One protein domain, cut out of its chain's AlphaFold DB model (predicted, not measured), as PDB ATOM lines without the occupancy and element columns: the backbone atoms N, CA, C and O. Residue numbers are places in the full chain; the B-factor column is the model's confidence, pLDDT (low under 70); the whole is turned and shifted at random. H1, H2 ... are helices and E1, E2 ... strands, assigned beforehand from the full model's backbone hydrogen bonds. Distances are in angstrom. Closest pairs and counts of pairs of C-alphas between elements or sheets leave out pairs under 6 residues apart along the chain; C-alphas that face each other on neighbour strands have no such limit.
ATOM      1  N   GLU A   3     169.195 355.534 196.308       93.50
ATOM      2  CA  GLU A   3     167.982 355.283 195.541       93.50
ATOM      3  C   GLU A   3     166.918 354.776 196.504       93.50
ATOM      4  O   GLU A   3     167.184 353.877 197.308       93.50
ATOM      5  N   TYR A   4     165.734 355.374 196.434       93.94
ATOM      6  CA  TYR A   4     164.613 355.018 197.290       93.94
ATOM      7  C   TYR A   4     163.391 354.743 196.432       93.94
ATOM      8  O   TYR A   4     163.058 355.542 195.558       93.94
ATOM      9  N   ASP A   5     162.677 353.676 196.763       94.88
ATOM     10  CA  ASP A   5     161.303 353.522 196.319       94.88
ATOM     11  C   ASP A   5     160.398 354.290 197.282       94.88
ATOM     12  O   ASP A   5     160.503 354.157 198.509       94.88
ATOM     13  N   VAL A   6     159.496 355.097 196.733       94.81
ATOM     14  CA  VAL A   6     158.562 355.936 197.490       94.81
ATOM     15  C   VAL A   6     157.132 355.672 197.034       94.81
ATOM     16  O   VAL A   6     156.882 355.374 195.870       94.81
ATOM     17  N   ASP A   7     156.180 355.795 197.958       94.75
ATOM     18  CA  ASP A   7     154.761 355.812 197.604       94.75
ATOM     19  C   ASP A   7     154.435 357.150 196.923       94.75
ATOM     20  O   ASP A   7     154.705 358.212 197.487       94.75
ATOM     21  N   SER A   8     153.852 357.120 195.722       93.81
ATOM     22  CA  SER A   8     153.528 358.336 194.966       93.81
ATOM     23  C   SER A   8     152.491 359.209 195.684       93.81
ATOM     24  O   SER A   8     152.532 360.439 195.590       93.81
ATOM     25  N   GLY A   9     151.607 358.595 196.479       95.00
ATOM     26  CA  GLY A   9     150.634 359.293 197.320       95.00
ATOM     27  C   GLY A   9     151.234 359.926 198.581       95.00
ATOM     28  O   GLY A   9     150.527 360.620 199.315       95.00
ATOM     29  N   MET A  10     152.521 359.702 198.861       95.69
ATOM     30  CA  MET A  10     153.200 360.286 200.011       95.69
ATOM     31  C   MET A  10     153.321 361.800 199.856       95.69
ATOM     32  O   MET A  10     153.759 362.296 198.818       95.69
ATOM     33  N   SER A  11     152.971 362.535 200.912       97.25
ATOM     34  CA  SER A  11     153.207 363.974 200.960       97.25
ATOM     35  C   SER A  11     154.695 364.285 201.111       97.25
ATOM     36  O   SER A  11     155.443 363.536 201.750       97.25
ATOM     37  N   LEU A  12     155.123 365.429 200.583       96.44
ATOM     38  CA  LEU A  12     156.496 365.908 200.743       96.44
ATOM     39  C   LEU A  12     156.866 366.091 202.221       96.44
ATOM     40  O   LEU A  12     158.024 365.913 202.582       96.44
ATOM     41  N   TYR A  13     155.889 366.367 203.090       95.69
ATOM     42  CA  TYR A  13     156.089 366.413 204.538       95.69
ATOM     43  C   TYR A  13     156.533 365.059 205.110       95.69
ATOM     44  O   TYR A  13     157.555 364.981 205.784       95.69
ATOM     45  N   LYS A  14     155.813 363.972 204.798       95.69
ATOM     46  CA  LYS A  14     156.187 362.624 205.263       95.69
ATOM     47  C   LYS A  14     157.524 362.179 204.684       95.69
ATOM     48  O   LYS A  14     158.309 361.519 205.362       95.69
ATOM     49  N   PHE A  15     157.783 362.550 203.434       95.56
ATOM     50  CA  PHE A  15     159.056 362.265 202.792       95.56
ATOM     51  C   PHE A  15     160.217 363.025 203.456       95.56
ATOM     52  O   PHE A  15     161.259 362.429 203.726       95.56
ATOM     53  N   ARG A  16     160.020 364.301 203.819       94.56
ATOM     54  CA  ARG A  16     160.962 365.088 204.633       94.56
ATOM     55  C   ARG A  16     161.251 364.410 205.969       94.56
ATOM     56  O   ARG A  16     162.415 364.190 206.265       94.56
ATOM     57  N   GLU A  17     160.229 364.033 206.739       94.31
ATOM     58  CA  GLU A  17     160.429 363.369 208.040       94.31
ATOM     59  C   GLU A  17     161.241 362.074 207.912       94.31
ATOM     60  O   GLU A  17     162.077 361.757 208.762       94.31
ATOM     61  N   TYR A  18     161.012 361.317 206.834       93.50
ATOM     62  CA  TYR A  18     161.808 360.134 206.540       93.50
ATOM     63  C   TYR A  18     163.275 360.486 206.273       93.50
ATOM     64  O   TYR A  18     164.154 359.856 206.865       93.50
ATOM     65  N   MET A  19     163.538 361.480 205.417       91.31
ATOM     66  CA  MET A  19     164.899 361.928 205.107       91.31
ATOM     67  C   MET A  19     165.612 362.476 206.339       91.31
ATOM     68  O   MET A  19     166.757 362.108 206.567       91.31
ATOM     69  N   ASP A  20     164.941 363.287 207.159       91.31
ATOM     70  CA  ASP A  20     165.523 363.836 208.387       91.31
ATOM     71  C   ASP A  20     166.041 362.711 209.287       91.31
ATOM     72  O   ASP A  20     167.190 362.719 209.732       91.31
ATOM     73  N   ARG A  21     165.218 361.677 209.487       90.88
ATOM     74  CA  ARG A  21     165.583 360.518 210.304       90.88
ATOM     75  C   ARG A  21     166.707 359.685 209.688       90.88
ATOM     76  O   ARG A  21     167.554 359.192 210.426       90.88
ATOM     77  N   GLU A  22     166.689 359.473 208.376       90.25
ATOM     78  CA  GLU A  22     167.688 358.644 207.684       90.25
ATOM     79  C   GLU A  22     169.052 359.343 207.601       90.25
ATOM     80  O   GLU A  22     170.092 358.727 207.828       90.25
ATOM     81  N   LEU A  23     169.047 360.653 207.362       88.94
ATOM     82  CA  LEU A  23     170.250 361.474 207.271       88.94
ATOM     83  C   LEU A  23     170.801 361.870 208.648       88.94
ATOM     84  O   LEU A  23     171.963 362.264 208.740       88.94
ATOM     85  N   GLY A  24     170.004 361.729 209.710       88.12
ATOM     86  CA  GLY A  24     170.363 362.146 211.066       88.12
ATOM     87  C   GLY A  24     170.278 363.661 211.260       88.12
ATOM     88  O   GLY A  24     171.020 364.220 212.065       88.12
ATOM     89  N   PHE A  25     169.414 364.327 210.496       90.12
ATOM     90  CA  PHE A  25     169.205 365.767 210.571       90.12
ATOM     91  C   PHE A  25     168.312 366.142 211.752       90.12
ATOM     92  O   PHE A  25     167.457 365.370 212.193       90.12
ATOM     93  N   SER A  26     168.505 367.357 212.267       88.38
ATOM     94  CA  SER A  26     167.660 367.889 213.334       88.38
ATOM     95  C   SER A  26     166.229 368.127 212.827       88.38
ATOM     96  O   SER A  26     166.055 368.835 211.829       88.38
ATOM     97  N   PRO A  27     165.192 367.615 213.518       84.62
ATOM     98  CA  PRO A  27     163.799 367.777 213.095       84.62
ATOM     99  C   PRO A  27     163.301 369.226 213.204       84.62
ATOM    100  O   PRO A  27     162.346 369.598 212.516       84.62
ATOM    101  N   ASP A  28     163.953 370.043 214.036       85.31
ATOM    102  CA  ASP A  28     163.585 371.440 214.295       85.31
ATOM    103  C   ASP A  28     164.062 372.394 213.190       85.31
ATOM    104  O   ASP A  28     163.719 373.579 213.177       85.31
ATOM    105  N   GLN A  29     164.861 371.897 212.246       82.81
ATOM    106  CA  GLN A  29     165.407 372.717 211.181       82.81
ATOM    107  C   GLN A  29     164.346 373.038 210.127       82.81
ATOM    108  O   GLN A  29     163.608 372.170 209.647       82.81
ATOM    109  N   MET A  30     164.295 374.310 209.730       89.12
ATOM    110  CA  MET A  30     163.426 374.749 208.648       89.12
ATOM    111  C   MET A  30     163.997 374.278 207.309       89.12
ATOM    112  O   MET A  30     165.106 374.649 206.927       89.12
ATOM    113  N   THR A  31     163.212 373.480 206.594       92.69
ATOM    114  CA  THR A  31     163.583 372.897 205.301       92.69
ATOM    115  C   THR A  31     162.546 373.241 204.246       92.69
ATOM    116  O   THR A  31     161.368 373.421 204.568       92.69
ATOM    117  N   VAL A  32     162.957 373.297 202.984       95.38
ATOM    118  CA  VAL A  32     162.054 373.538 201.847       95.38
ATOM    119  C   VAL A  32     162.367 372.585 200.700       95.38
ATOM    120  O   VAL A  32     163.508 372.151 200.541       95.38
ATOM    121  N   PHE A  33     161.359 372.286 199.889       96.44
ATOM    122  CA  PHE A  33     161.559 371.678 198.581       96.44
ATOM    123  C   PHE A  33     161.479 372.751 197.508       96.44
ATOM    124  O   PHE A  33     160.537 373.538 197.469       96.44
ATOM    125  N   GLU A  34     162.446 372.759 196.609       95.88
ATOM    126  CA  GLU A  34     162.343 373.462 195.340       95.88
ATOM    127  C   GLU A  34     162.119 372.448 194.233       95.88
ATOM    128  O   GLU A  34     162.877 371.490 194.107       95.88
ATOM    129  N   THR A  35     161.092 372.650 193.423       95.38
ATOM    130  CA  THR A  35     160.839 371.806 192.260       95.38
ATOM    131  C   THR A  35     161.447 372.451 191.025       95.38
ATOM    132  O   THR A  35     161.404 373.673 190.842       95.38
ATOM    133  N   LEU A  36     162.047 371.635 190.171       94.31
ATOM    134  CA  LEU A  36     162.638 372.071 188.917       94.31
ATOM    135  C   LEU A  36     161.885 371.425 187.759       94.31
ATOM    136  O   LEU A  36     161.564 370.238 187.799       94.31
ATOM    137  N   SER A  37     161.656 372.200 186.703       88.31
ATOM    138  CA  SER A  37     161.184 371.654 185.432       88.31
ATOM    139  C   SER A  37     162.270 370.815 184.753       88.31
ATOM    140  O   SER A  37     163.454 370.929 185.080       88.31
ATOM    141  N   ALA A  38     161.903 370.049 183.722       79.19
ATOM    142  CA  ALA A  38     162.854 369.299 182.892       79.19
ATOM    143  C   ALA A  38     163.986 370.164 182.288       79.19
ATOM    144  O   ALA A  38     165.070 369.663 181.996       79.19
ATOM    145  N   ALA A  39     163.764 371.475 182.130       83.06
ATOM    146  CA  ALA A  39     164.774 372.432 181.673       83.06
ATOM    147  C   ALA A  39     165.707 372.939 182.798       83.06
ATOM    148  O   ALA A  39     166.528 373.823 182.561       83.06
ATOM    149  N   GLY A  40     165.563 372.431 184.026       85.62
ATOM    150  CA  GLY A  40     166.327 372.847 185.205       85.62
ATOM    151  C   GLY A  40     165.904 374.198 185.786       85.62
ATOM    152  O   GLY A  40     166.634 374.773 186.593       85.62
ATOM    153  N   LYS A  41     164.746 374.736 185.379       91.88
ATOM    154  CA  LYS A  41     164.236 376.017 185.879       91.88
ATOM    155  C   LYS A  41     163.422 375.793 187.151       91.88
ATOM    156  O   LYS A  41     162.564 374.917 187.167       91.88
ATOM    157  N   LEU A  42     163.648 376.630 188.166       93.25
ATOM    158  CA  LEU A  42     162.813 376.677 189.368       93.25
ATOM    159  C   LEU A  42     161.344 376.901 188.992       93.25
ATOM    160  O   LEU A  42     161.024 377.869 188.297       93.25
ATOM    161  N   SER A  43     160.491 375.985 189.443       93.12
ATOM    162  CA  SER A  43     159.052 375.995 189.201       93.12
ATOM    163  C   SER A  43     158.309 376.450 190.454       93.12
ATOM    164  O   SER A  43     157.714 377.526 190.443       93.12
ATOM    165  N   ARG A  44     158.419 375.699 191.557       93.75
ATOM    166  CA  ARG A  44     157.756 376.001 192.832       93.75
ATOM    167  C   ARG A  44     158.730 375.910 194.000       93.75
ATOM    168  O   ARG A  44     159.711 375.166 193.962       93.75
ATOM    169  N   ARG A  45     158.425 376.645 195.068       94.69
ATOM    170  CA  ARG A  45     159.077 376.505 196.374       94.69
ATOM    171  C   ARG A  45     158.026 376.106 197.402       94.69
ATOM    172  O   ARG A  45     157.098 376.860 197.670       94.69
ATOM    173  N   ILE A  46     158.193 374.926 197.981       96.06
ATOM    174  CA  ILE A  46     157.210 374.266 198.834       96.06
ATOM    175  C   ILE A  46     157.793 374.163 200.244       96.06
ATOM    176  O   ILE A  46     158.806 373.500 200.473       96.06
ATOM    177  N   GLY A  47     157.159 374.849 201.191       94.44
ATOM    178  CA  GLY A  47     157.529 374.837 202.604       94.44
ATOM    179  C   GLY A  47     156.508 374.116 203.477       94.44
ATOM    180  O   GLY A  47     155.472 373.647 203.007       94.44
ATOM    181  N   LEU A  48     156.784 374.071 204.783       92.25
ATOM    182  CA  LEU A  48     155.792 373.660 205.786       92.25
ATOM    183  C   LEU A  48     154.537 374.542 205.726       92.25
ATOM    184  O   LEU A  48     153.418 374.052 205.862       92.25
ATOM    185  N   PHE A  49     154.738 375.834 205.472       90.88
ATOM    186  CA  PHE A  49     153.674 376.795 205.223       90.88
ATOM    187  C   PHE A  49     153.424 376.944 203.724       90.88
ATOM    188  O   PHE A  49     154.333 376.798 202.908       90.88
ATOM    189  N   ASP A  50     152.173 377.237 203.381       92.12
ATOM    190  CA  ASP A  50     151.760 377.488 202.006       92.12
ATOM    191  C   ASP A  50     152.217 378.887 201.567       92.12
ATOM    192  O   ASP A  50     151.825 379.893 202.163       92.12
ATOM    193  N   PHE A  51     153.056 378.941 200.531       87.00
ATOM    194  CA  PHE A  51     153.549 380.187 199.934       87.00
ATOM    195  C   PHE A  51     152.744 380.630 198.699       87.00
ATOM    196  O   PHE A  51     153.109 381.613 198.058       87.00
ATOM    197  N   GLY A  52     151.657 379.928 198.366       87.44
ATOM    198  CA  GLY A  52     150.808 380.169 197.194       87.44
ATOM    199  C   GLY A  52     150.705 378.966 196.254       87.44
ATOM    200  O   GLY A  52     149.757 378.886 195.478       87.44
ATOM    201  N   ASP A  53     151.637 378.017 196.369       85.31
ATOM    202  CA  ASP A  53     151.756 376.824 195.521       85.31
ATOM    203  C   ASP A  53     151.457 375.512 196.272       85.31
ATOM    204  O   ASP A  53     151.725 374.415 195.771       85.31
ATOM    205  N   GLY A  54     150.899 375.617 197.482       91.25
ATOM    206  CA  GLY A  54     150.634 374.507 198.386       91.25
ATOM    207  C   GLY A  54     151.718 374.324 199.449       91.25
ATOM    208  O   GLY A  54     152.856 374.780 199.330       91.25
ATOM    209  N   SER A  55     151.345 373.636 200.527       95.19
ATOM    210  CA  SER A  55     152.244 373.255 201.617       95.19
ATOM    211  C   SER A  55     152.759 371.822 201.449       95.19
ATOM    212  O   SER A  55     152.136 370.994 200.783       95.19
ATOM    213  N   MET A  56     153.864 371.493 202.122       95.25
ATOM    214  CA  MET A  56     154.462 370.149 202.118       95.25
ATOM    215  C   MET A  56     153.495 369.029 202.526       95.25
ATOM    216  O   MET A  56     153.654 367.901 202.075       95.25
ATOM    217  N   ASP A  57     152.521 369.314 203.392       95.25
ATOM    218  CA  ASP A  57     151.491 368.349 203.805       95.25
ATOM    219  C   ASP A  57     150.532 367.991 202.657       95.25
ATOM    220  O   ASP A  57     150.095 366.848 202.542       95.25
ATOM    221  N   ARG A  58     150.245 368.959 201.781       95.19
ATOM    222  CA  ARG A  58     149.270 368.817 200.694       95.19
ATOM    223  C   ARG A  58     149.883 368.299 199.404       95.19
ATOM    224  O   ARG A  58     149.212 367.587 198.663       95.19
ATOM    225  N   ILE A  59     151.119 368.693 199.111       96.38
ATOM    226  CA  ILE A  59     151.796 368.294 197.880       96.38
ATOM    227  C   ILE A  59     152.355 366.883 198.038       96.38
ATOM    228  O   ILE A  59     153.081 366.599 198.990       96.38
ATOM    229  N   THR A  60     152.019 366.010 197.092       97.00
ATOM    230  CA  THR A  60     152.506 364.629 197.010       97.00
ATOM    231  C   THR A  60     153.585 364.473 195.942       97.00
ATOM    232  O   THR A  60     153.739 365.341 195.081       97.00
ATOM    233  N   ILE A  61     154.307 363.349 195.964       95.31
ATOM    234  CA  ILE A  61     155.241 362.976 194.886       95.31
ATOM    235  C   ILE A  61     154.504 362.888 193.538       95.31
ATOM    236  O   ILE A  61     154.986 363.379 192.521       95.31
ATOM    237  N   ASP A  62     153.291 362.334 193.524       95.19
ATOM    238  CA  ASP A  62     152.446 362.286 192.326       95.19
ATOM    239  C   ASP A  62     152.100 363.684 191.784       95.19
ATOM    240  O   ASP A  62     152.127 363.915 190.571       95.19
ATOM    241  N   ASN A  63     151.854 364.659 192.670       95.00
ATOM    242  CA  ASN A  63     151.609 366.035 192.245       95.00
ATOM    243  C   ASN A  63     152.834 366.637 191.544       95.00
ATOM    244  O   ASN A  63     152.668 367.357 190.566       95.00
ATOM    245  N   THR A  64     154.056 366.354 191.993       93.69
ATOM    246  CA  THR A  64     155.255 366.904 191.340       93.69
ATOM    247  C   THR A  64     155.463 366.278 189.962       93.69
ATOM    248  O   THR A  64     155.705 366.993 188.991       93.69
ATOM    249  N   VAL A  65     155.238 364.966 189.829       92.38
ATOM    250  CA  VAL A  65     155.286 364.271 188.528       92.38
ATOM    251  C   VAL A  65     154.226 364.808 187.563       92.38
ATOM    252  O   VAL A  65     154.542 365.118 186.417       92.38
ATOM    253  N   SER A  66     152.989 364.991 188.033       92.62
ATOM    254  CA  SER A  66     151.876 365.523 187.230       92.62
ATOM    255  C   SER A  66     152.125 366.939 186.698       92.62
ATOM    256  O   SER A  66     151.531 367.334 185.698       92.62
ATOM    257  N   HIS A  67     152.995 367.704 187.358       91.06
ATOM    258  CA  HIS A  67     153.410 369.047 186.949       91.06
ATOM    259  C   HIS A  67     154.706 369.055 186.113       91.06
ATOM    260  O   HIS A  67     155.262 370.124 185.867       91.06
ATOM    261  N   GLU A  68     155.190 367.888 185.669       91.50
ATOM    262  CA  GLU A  68     156.442 367.724 184.909       91.50
ATOM    263  C   GLU A  68     157.695 368.186 185.685       91.50
ATOM    264  O   GLU A  68     158.711 368.596 185.113       91.50
ATOM    265  N   GLU A  69     157.635 368.098 187.016       93.75
ATOM    266  CA  GLU A  69     158.704 368.470 187.940       93.75
ATOM    267  C   GLU A  69     159.402 367.217 188.476       93.75
ATOM    268  O   GLU A  69     159.141 366.737 189.581       93.75
ATOM    269  N   THR A  70     160.293 366.648 187.667       91.31
ATOM    270  CA  THR A  70     160.961 365.375 187.982       91.31
ATOM    271  C   THR A  70     162.190 365.527 188.876       91.31
ATOM    272  O   THR A  70     162.757 364.529 189.319       91.31
ATOM    273  N   VAL A  71     162.631 366.758 189.141       95.00
ATOM    274  CA  VAL A  71     163.781 367.033 190.005       95.00
ATOM    275  C   VAL A  71     163.339 367.921 191.156       95.00
ATOM    276  O   VAL A  71     162.798 369.007 190.947       95.00
ATOM    277  N   LEU A  72     163.604 367.469 192.377       95.75
ATOM    278  CA  LEU A  72     163.375 368.227 193.597       95.75
ATOM    279  C   LEU A  72     164.709 368.528 194.272       95.75
ATOM    280  O   LEU A  72     165.577 367.669 194.372       95.75
ATOM    281  N   ARG A  73     164.870 369.735 194.798       95.94
ATOM    282  CA  ARG A  73     165.963 370.087 195.701       95.94
ATOM    283  C   ARG A  73     165.419 370.187 197.104       95.94
ATOM    284  O   ARG A  73     164.629 371.074 197.410       95.94
ATOM    285  N   TYR A  74     165.863 369.278 197.952       95.25
ATOM    286  CA  TYR A  74     165.605 369.326 199.374       95.25
ATOM    287  C   TYR A  74     166.656 370.212 200.040       95.25
ATOM    288  O   TYR A  74     167.800 369.801 200.241       95.25
ATOM    289  N   ILE A  75     166.288 371.461 200.316       94.44
ATOM    290  CA  ILE A  75     167.161 372.435 200.969       94.44
ATOM    291  C   ILE A  75     167.062 372.202 202.470       94.44
ATOM    292  O   ILE A  75     166.050 372.532 203.097       94.44
ATOM    293  N   TYR A  76     168.124 371.629 203.028       91.56
ATOM    294  CA  TYR A  76     168.210 371.349 204.453       91.56
ATOM    295  C   TYR A  76     168.822 372.516 205.221       91.56
ATOM    296  O   TYR A  76     168.459 372.704 206.370       91.56
ATOM    297  N   ASN A  77     169.688 373.339 204.617       89.88
ATOM    298  CA  ASN A  77     170.221 374.556 205.239       89.88
ATOM    299  C   ASN A  77     169.886 375.776 204.378       89.88
ATOM    300  O   ASN A  77     170.469 375.972 203.316       89.88
ATOM    301  N   LEU A  78     168.950 376.602 204.847       88.50
ATOM    302  CA  LEU A  78     168.482 377.789 204.126       88.50
ATOM    303  C   LEU A  78     169.509 378.925 204.087       88.50
ATOM    304  O   LEU A  78     169.548 379.665 203.109       88.50
ATOM    305  N   THR A  79     170.331 379.063 205.128       87.38
ATOM    306  CA  THR A  79     171.325 380.140 205.242       87.38
ATOM    307  C   THR A  79     172.459 379.942 204.244       87.38
ATOM    308  O   THR A  79     172.843 380.869 203.539       87.38
ATOM    309  N   LEU A  80     172.961 378.711 204.158       87.75
ATOM    310  CA  LEU A  80     174.069 378.329 203.279       87.75
ATOM    311  C   LEU A  80     173.597 377.756 201.939       87.75
ATOM    312  O   LEU A  80     174.409 377.400 201.090       87.75
ATOM    313  N   ASN A  81     172.280 377.648 201.760       88.19
ATOM    314  CA  ASN A  81     171.637 377.041 200.602       88.19
ATOM    315  C   ASN A  81     172.156 375.621 200.288       88.19
ATOM    316  O   ASN A  81     172.302 375.233 199.125       88.19
ATOM    317  N   LEU A  82     172.454 374.838 201.332       90.75
ATOM    318  CA  LEU A  82     172.864 373.449 201.167       90.75
ATOM    319  C   LEU A  82     171.636 372.592 200.874       90.75
ATOM    320  O   LEU A  82     170.627 372.654 201.587       90.75
ATOM    321  N   CYS A  83     171.731 371.780 199.824       92.94
ATOM    322  CA  CYS A  83     170.618 370.972 199.359       92.94
ATOM    323  C   CYS A  83     171.035 369.574 198.908       92.94
ATOM    324  O   CYS A  83     172.191 369.316 198.569       92.94
ATOM    325  N   ILE A  84     170.057 368.674 198.910       92.81
ATOM    326  CA  ILE A  84     170.127 367.355 198.293       92.81
ATOM    327  C   ILE A  84     169.252 367.399 197.048       92.81
ATOM    328  O   ILE A  84     168.072 367.739 197.124       92.81
ATOM    329  N   GLU A  85     169.829 367.064 195.900       94.31
ATOM    330  CA  GLU A  85     169.069 366.912 194.664       94.31
ATOM    331  C   GLU A  85     168.484 365.499 194.586       94.31
ATOM    332  O   GLU A  85     169.200 364.502 194.680       94.31
ATOM    333  N   LEU A  86     167.173 365.435 194.415       94.69
ATOM    334  CA  LEU A  86     166.361 364.237 194.315       94.69
ATOM    335  C   LEU A  86     165.824 364.170 192.891       94.69
ATOM    336  O   LEU A  86     165.180 365.108 192.419       94.69
ATOM    337  N   ARG A  87     166.091 363.068 192.197       94.56
ATOM    338  CA  ARG A  87     165.625 362.851 190.827       94.56
ATOM    339  C   ARG A  87     164.636 361.701 190.823       94.56
ATOM    340  O   ARG A  87     164.956 360.615 191.294       94.56
ATOM    341  N   LEU A  88     163.444 361.957 190.303       93.06
ATOM    342  CA  LEU A  88     162.431 360.938 190.076       93.06
ATOM    343  C   LEU A  88     162.788 360.217 188.772       93.06
ATOM    344  O   LEU A  88     162.658 360.790 187.692       93.06
ATOM    345  N   GLU A  89     163.311 358.995 188.881       90.75
ATOM    346  CA  GLU A  89     163.859 358.260 187.731       90.75
ATOM    347  C   GLU A  89     162.822 357.404 186.991       90.75
ATOM    348  O   GLU A  89     162.949 357.205 185.783       90.75
ATOM    349  N   GLY A  90     161.778 356.922 187.671       88.69
ATOM    350  CA  GLY A  90     160.736 356.124 187.033       88.69
ATOM    351  C   GLY A  90     159.710 355.547 188.002       88.69
ATOM    352  O   GLY A  90     159.813 355.704 189.217       88.69
ATOM    353  N   GLU A  91     158.712 354.875 187.435       90.25
ATOM    354  CA  GLU A  91     157.683 354.150 188.179       90.25
ATOM    355  C   GLU A  91     158.091 352.684 188.372       90.25
ATOM    356  O   GLU A  91     158.663 352.057 187.477       90.25
ATOM    357  N   GLN A  92     157.766 352.120 189.536       88.94
ATOM    358  CA  GLN A  92     158.027 350.721 189.877       88.94
ATOM    359  C   GLN A  92     156.730 350.030 190.334       88.94
ATOM    360  O   GLN A  92     155.768 350.687 190.737       88.94
ATOM    361  N   GLU A  93     156.685 348.695 190.284       88.38
ATOM    362  CA  GLU A  93     155.526 347.937 190.757       88.38
ATOM    363  C   GLU A  93     155.315 348.104 192.269       88.38
ATOM    364  O   GLU A  93     156.172 347.776 193.090       88.38
ATOM    365  N   PHE A  94     154.121 348.558 192.651       89.12
ATOM    366  CA  PHE A  94     153.779 348.751 194.055       89.12
ATOM    367  C   PHE A  94     153.638 347.417 194.801       89.12
ATOM    368  O   PHE A  94     152.731 346.617 194.542       89.12
ATOM    369  N   ASN A  95     154.485 347.203 195.809       90.56
ATOM    370  CA  ASN A  95     154.454 346.013 196.646       90.56
ATOM    371  C   ASN A  95     153.790 346.298 197.998       90.56
ATOM    372  O   ASN A  95     154.397 346.834 198.921       90.56
ATOM    373  N   ARG A  96     152.552 345.814 198.158       88.44
ATOM    374  CA  ARG A  96     151.745 345.958 199.389       88.44
ATOM    375  C   ARG A  96     152.374 345.362 200.656       88.44
ATOM    376  O   ARG A  96     151.855 345.595 201.742       88.44
ATOM    377  N   ARG A  97     153.412 344.527 200.534       91.62
ATOM    378  CA  ARG A  97     154.101 343.910 201.681       91.62
ATOM    379  C   ARG A  97     155.224 344.782 202.238       91.62
ATOM    380  O   ARG A  97     155.713 344.482 203.322       91.62
ATOM    381  N   LEU A  98     155.647 345.805 201.500       90.88
ATOM    382  CA  LEU A  98     156.686 346.737 201.919       90.88
ATOM    383  C   LEU A  98     156.065 347.983 202.556       90.88
ATOM    384  O   LEU A  98     154.903 348.314 202.328       90.88
ATOM    385  N   SER A  99     156.852 348.665 203.384       90.38
ATOM    386  CA  SER A  99     156.510 349.972 203.943       90.38
ATOM    387  C   SER A  99     157.437 351.013 203.339       90.38
ATOM    388  O   SER A  99     158.644 350.933 203.535       90.38
ATOM    389  N   TYR A 100     156.867 351.958 202.598       92.88
ATOM    390  CA  TYR A 100     157.605 353.013 201.909       92.88
ATOM    391  C   TYR A 100     157.813 354.242 202.820       92.88
ATOM    392  O   TYR A 100     156.943 354.519 203.654       92.88
ATOM    393  N   PRO A 101     158.913 355.010 202.659       94.12
ATOM    394  CA  PRO A 101     160.001 354.822 201.688       94.12
ATOM    395  C   PRO A 101     160.937 353.651 202.016       94.12
ATOM    396  O   PRO A 101     161.193 353.364 203.188       94.12
ATOM    397  N   VAL A 102     161.487 353.013 200.981       92.69
ATOM    398  CA  VAL A 102     162.459 351.914 201.099       92.69
ATOM    399  C   VAL A 102     163.760 352.311 200.416       92.69
ATOM    400  O   VAL A 102     163.743 352.680 199.250       92.69
ATOM    401  N   LEU A 103     164.887 352.197 201.120       92.44
ATOM    402  CA  LEU A 103     166.220 352.359 200.537       92.44
ATOM    403  C   LEU A 103     166.567 351.118 199.697       92.44
ATOM    404  O   LEU A 103     166.607 350.007 200.226       92.44
ATOM    405  N   VAL A 104     166.820 351.313 198.403       92.62
ATOM    406  CA  VAL A 104     167.094 350.245 197.423       92.62
ATOM    407  C   VAL A 104     168.585 350.138 197.121       92.62
ATOM    408  O   VAL A 104     169.124 349.036 197.017       92.62
ATOM    409  N   ALA A 105     169.270 351.276 197.027       91.31
ATOM    410  CA  ALA A 105     170.707 351.326 196.806       91.31
ATOM    411  C   ALA A 105     171.349 352.442 197.627       91.31
ATOM    412  O   ALA A 105     170.804 353.537 197.755       91.31
ATOM    413  N   GLU A 106     172.546 352.176 198.145       92.62
ATOM    414  CA  GLU A 106     173.340 353.151 198.884       92.62
ATOM    415  C   GLU A 106     174.792 353.159 198.410       92.62
ATOM    416  O   GLU A 106     175.456 352.126 198.305       92.62
ATOM    417  N   LYS A 107     175.305 354.365 198.165       89.44
ATOM    418  CA  LYS A 107     176.712 354.616 197.879       89.44
ATOM    419  C   LYS A 107     177.143 355.979 198.411       89.44
ATOM    420  O   LYS A 107     176.604 357.009 198.008       89.44
ATOM    421  N   GLY A 108     178.214 356.013 199.198       84.06
ATOM    422  CA  GLY A 108     178.791 357.249 199.738       84.06
ATOM    423  C   GLY A 108     178.397 357.497 201.192       84.06
ATOM    424  O   GLY A 108     177.835 356.624 201.840       84.06
ATOM    425  N   ARG A 109     178.758 358.670 201.719       82.62
ATOM    426  CA  ARG A 109     178.478 359.068 203.108       82.62
ATOM    427  C   ARG A 109     177.266 359.996 203.175       82.62
ATOM    428  O   ARG A 109     176.959 360.661 202.186       82.62
ATOM    429  N   ASN A 110     176.619 360.060 204.343       83.94
ATOM    430  CA  ASN A 110     175.617 361.091 204.620       83.94
ATOM    431  C   ASN A 110     176.252 362.484 204.542       83.94
ATOM    432  O   ASN A 110     177.386 362.647 205.004       83.94
ATOM    433  N   PRO A 111     175.549 363.472 203.962       80.56
ATOM    434  CA  PRO A 111     175.915 364.868 204.145       80.56
ATOM    435  C   PRO A 111     175.861 365.219 205.634       80.56
ATOM    436  O   PRO A 111     174.977 364.756 206.353       80.56
ATOM    437  N   ASP A 112     176.805 366.039 206.083       79.81
ATOM    438  CA  ASP A 112     176.795 366.594 207.433       79.81
ATOM    439  C   ASP A 112     176.126 367.972 207.403       79.81
ATOM    440  O   ASP A 112     176.625 368.912 206.774       79.81
ATOM    441  N   GLN A 113     174.987 368.068 208.092       72.44
ATOM    442  CA  GLN A 113     174.153 369.266 208.192       72.44
ATOM    443  C   GLN A 113     174.891 370.468 208.805       72.44
ATOM    444  O   GLN A 113     174.501 371.610 208.545       72.44
ATOM    445  N   PHE A 114     175.958 370.223 209.574       69.75
ATOM    446  CA  PHE A 114     176.735 371.238 210.289       69.75
ATOM    447  C   PHE A 114     178.162 371.412 209.758       69.75
ATOM    448  O   PHE A 114     178.922 372.182 210.336       69.75
ATOM    449  N   SER A 115     178.535 370.746 208.662       66.56
ATOM    450  CA  SER A 115     179.920 370.753 208.155       66.56
ATOM    451  C   SER A 115     180.506 372.153 207.922       66.56
ATOM    452  O   SER A 115     181.692 372.359 208.150       66.56
ATOM    453  N   ALA A 116     179.678 373.132 207.552       57.75
ATOM    454  CA  ALA A 116     180.112 374.516 207.358       57.75
ATOM    455  C   ALA A 116     180.358 375.304 208.661       57.75
ATOM    456  O   ALA A 116     181.022 376.333 208.635       57.75
ATOM    457  N   VAL A 117     179.854 374.841 209.811       53.75
ATOM    458  CA  VAL A 117     180.023 375.539 211.100       53.75
ATOM    459  C   VAL A 117     181.483 375.502 211.568       53.75
ATOM    460  O   VAL A 117     181.908 376.391 212.295       53.75
ATOM    461  N   TYR A 118     182.274 374.516 211.132       51.47
ATOM    462  CA  TYR A 118     183.698 374.437 211.477       51.47
ATOM    463  C   TYR A 118     184.600 375.347 210.633       51.47
ATOM    464  O   TYR A 118     185.707 375.632 211.075       51.47
ATOM    465  N   GLU A 119     184.156 375.826 209.464       51.31
ATOM    466  CA  GLU A 119     184.969 376.742 208.646       51.31
ATOM    467  C   GLU A 119     185.028 378.155 209.257       51.31
ATOM    468  O   GLU A 119     186.071 378.800 209.210       51.31
ATOM    469  N   ASP A 120     183.960 378.606 209.928       53.66
ATOM    470  CA  ASP A 120     183.905 379.945 210.538       53.66
ATOM    471  C   ASP A 120     184.797 380.087 211.787       53.66
ATOM    472  O   ASP A 120     185.301 381.174 212.073       53.66
TER     473      ASP A 120
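What this domain is: This is residues 3 to 120 of the 153 residues of an uncharacterized protein of Alistipes sp. CAG:831 (UniProt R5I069). A strongly twisted sheet of four antiparallel strands, in the order E3, E2, E4, E5, makes the main body, with helices H1 and H2 grazing it. A separate two-strand antiparallel ribbon of E1 and E6 lies apart from that sheet, and the last stretch leads away to short H3, farthest from the mean of the C-alphas. The printed part has 118 residues, with three named helices and six named strands in the order E1, H1, E2, E3, H2, E4, E5, E6, H3; the class is mixed, with 53 residues in named elements, under half. The whole is compact, with a radius of gyration of the C-alphas of 14.4 A and spans of 47 by 33 by 27 A.

Where its parts are: In the large sheet, E3 is residues 42 to 46, E2 32 to 36, E4 71 to 77, 18.2 A long, and E5 82 to 87, 16.5 A. H1, residues 12 to 23, is 15.9 A long and begins at C-alpha 12 (156.496, 365.908, 200.743); H2 is residues 61 to 66. E1, residues 3 to 5, begins at C-alpha 3 (167.982, 355.283, 195.541), E6 is 102 to 106, and H3, 117 to 120, ends at C-alpha 120 (183.905, 379.945, 210.538).

How they stand to each other: Hairpin E2 and E3 has N 33 and O 46 within hydrogen-bond range at 2.9 A; antiparallel E2 and E4 have N 34 and O 73 at 2.9 A; hairpin E4 and E5 has N 86 and O 72 at 2.7 A. E3, H2 and E4 form a split strand-helix-strand unit, two strands running the same way with E2 between them, its crossover right-handed. H1 is on the sheet but only grazes it with residues 12 to 20, and H2 with residues 61 to 65. H1 and H2 are close but not clearly touching, the closest C-alphas, of Leu 12 and Ile 61, 6.7 A apart, at a steep tilt of 51 degrees, opposite ways. Antiparallel E1 and E6 have N 5 and O 102 within range at 2.9 A. Every O i to N i+4 pair is within range in H1 and H2; H3 is too short for one, and its one O i to N i+3 pair is not within range.

The domain as a whole: The C-alphas farthest apart, of Arg 96 and Asp 120, are 48.1 A apart. The printed part has no cut; the links E3 to H2 and E5 to E6 are long, 14 residues each. Mean pLDDT of the printed part is 89.4, with residues 114 to 120 under 70.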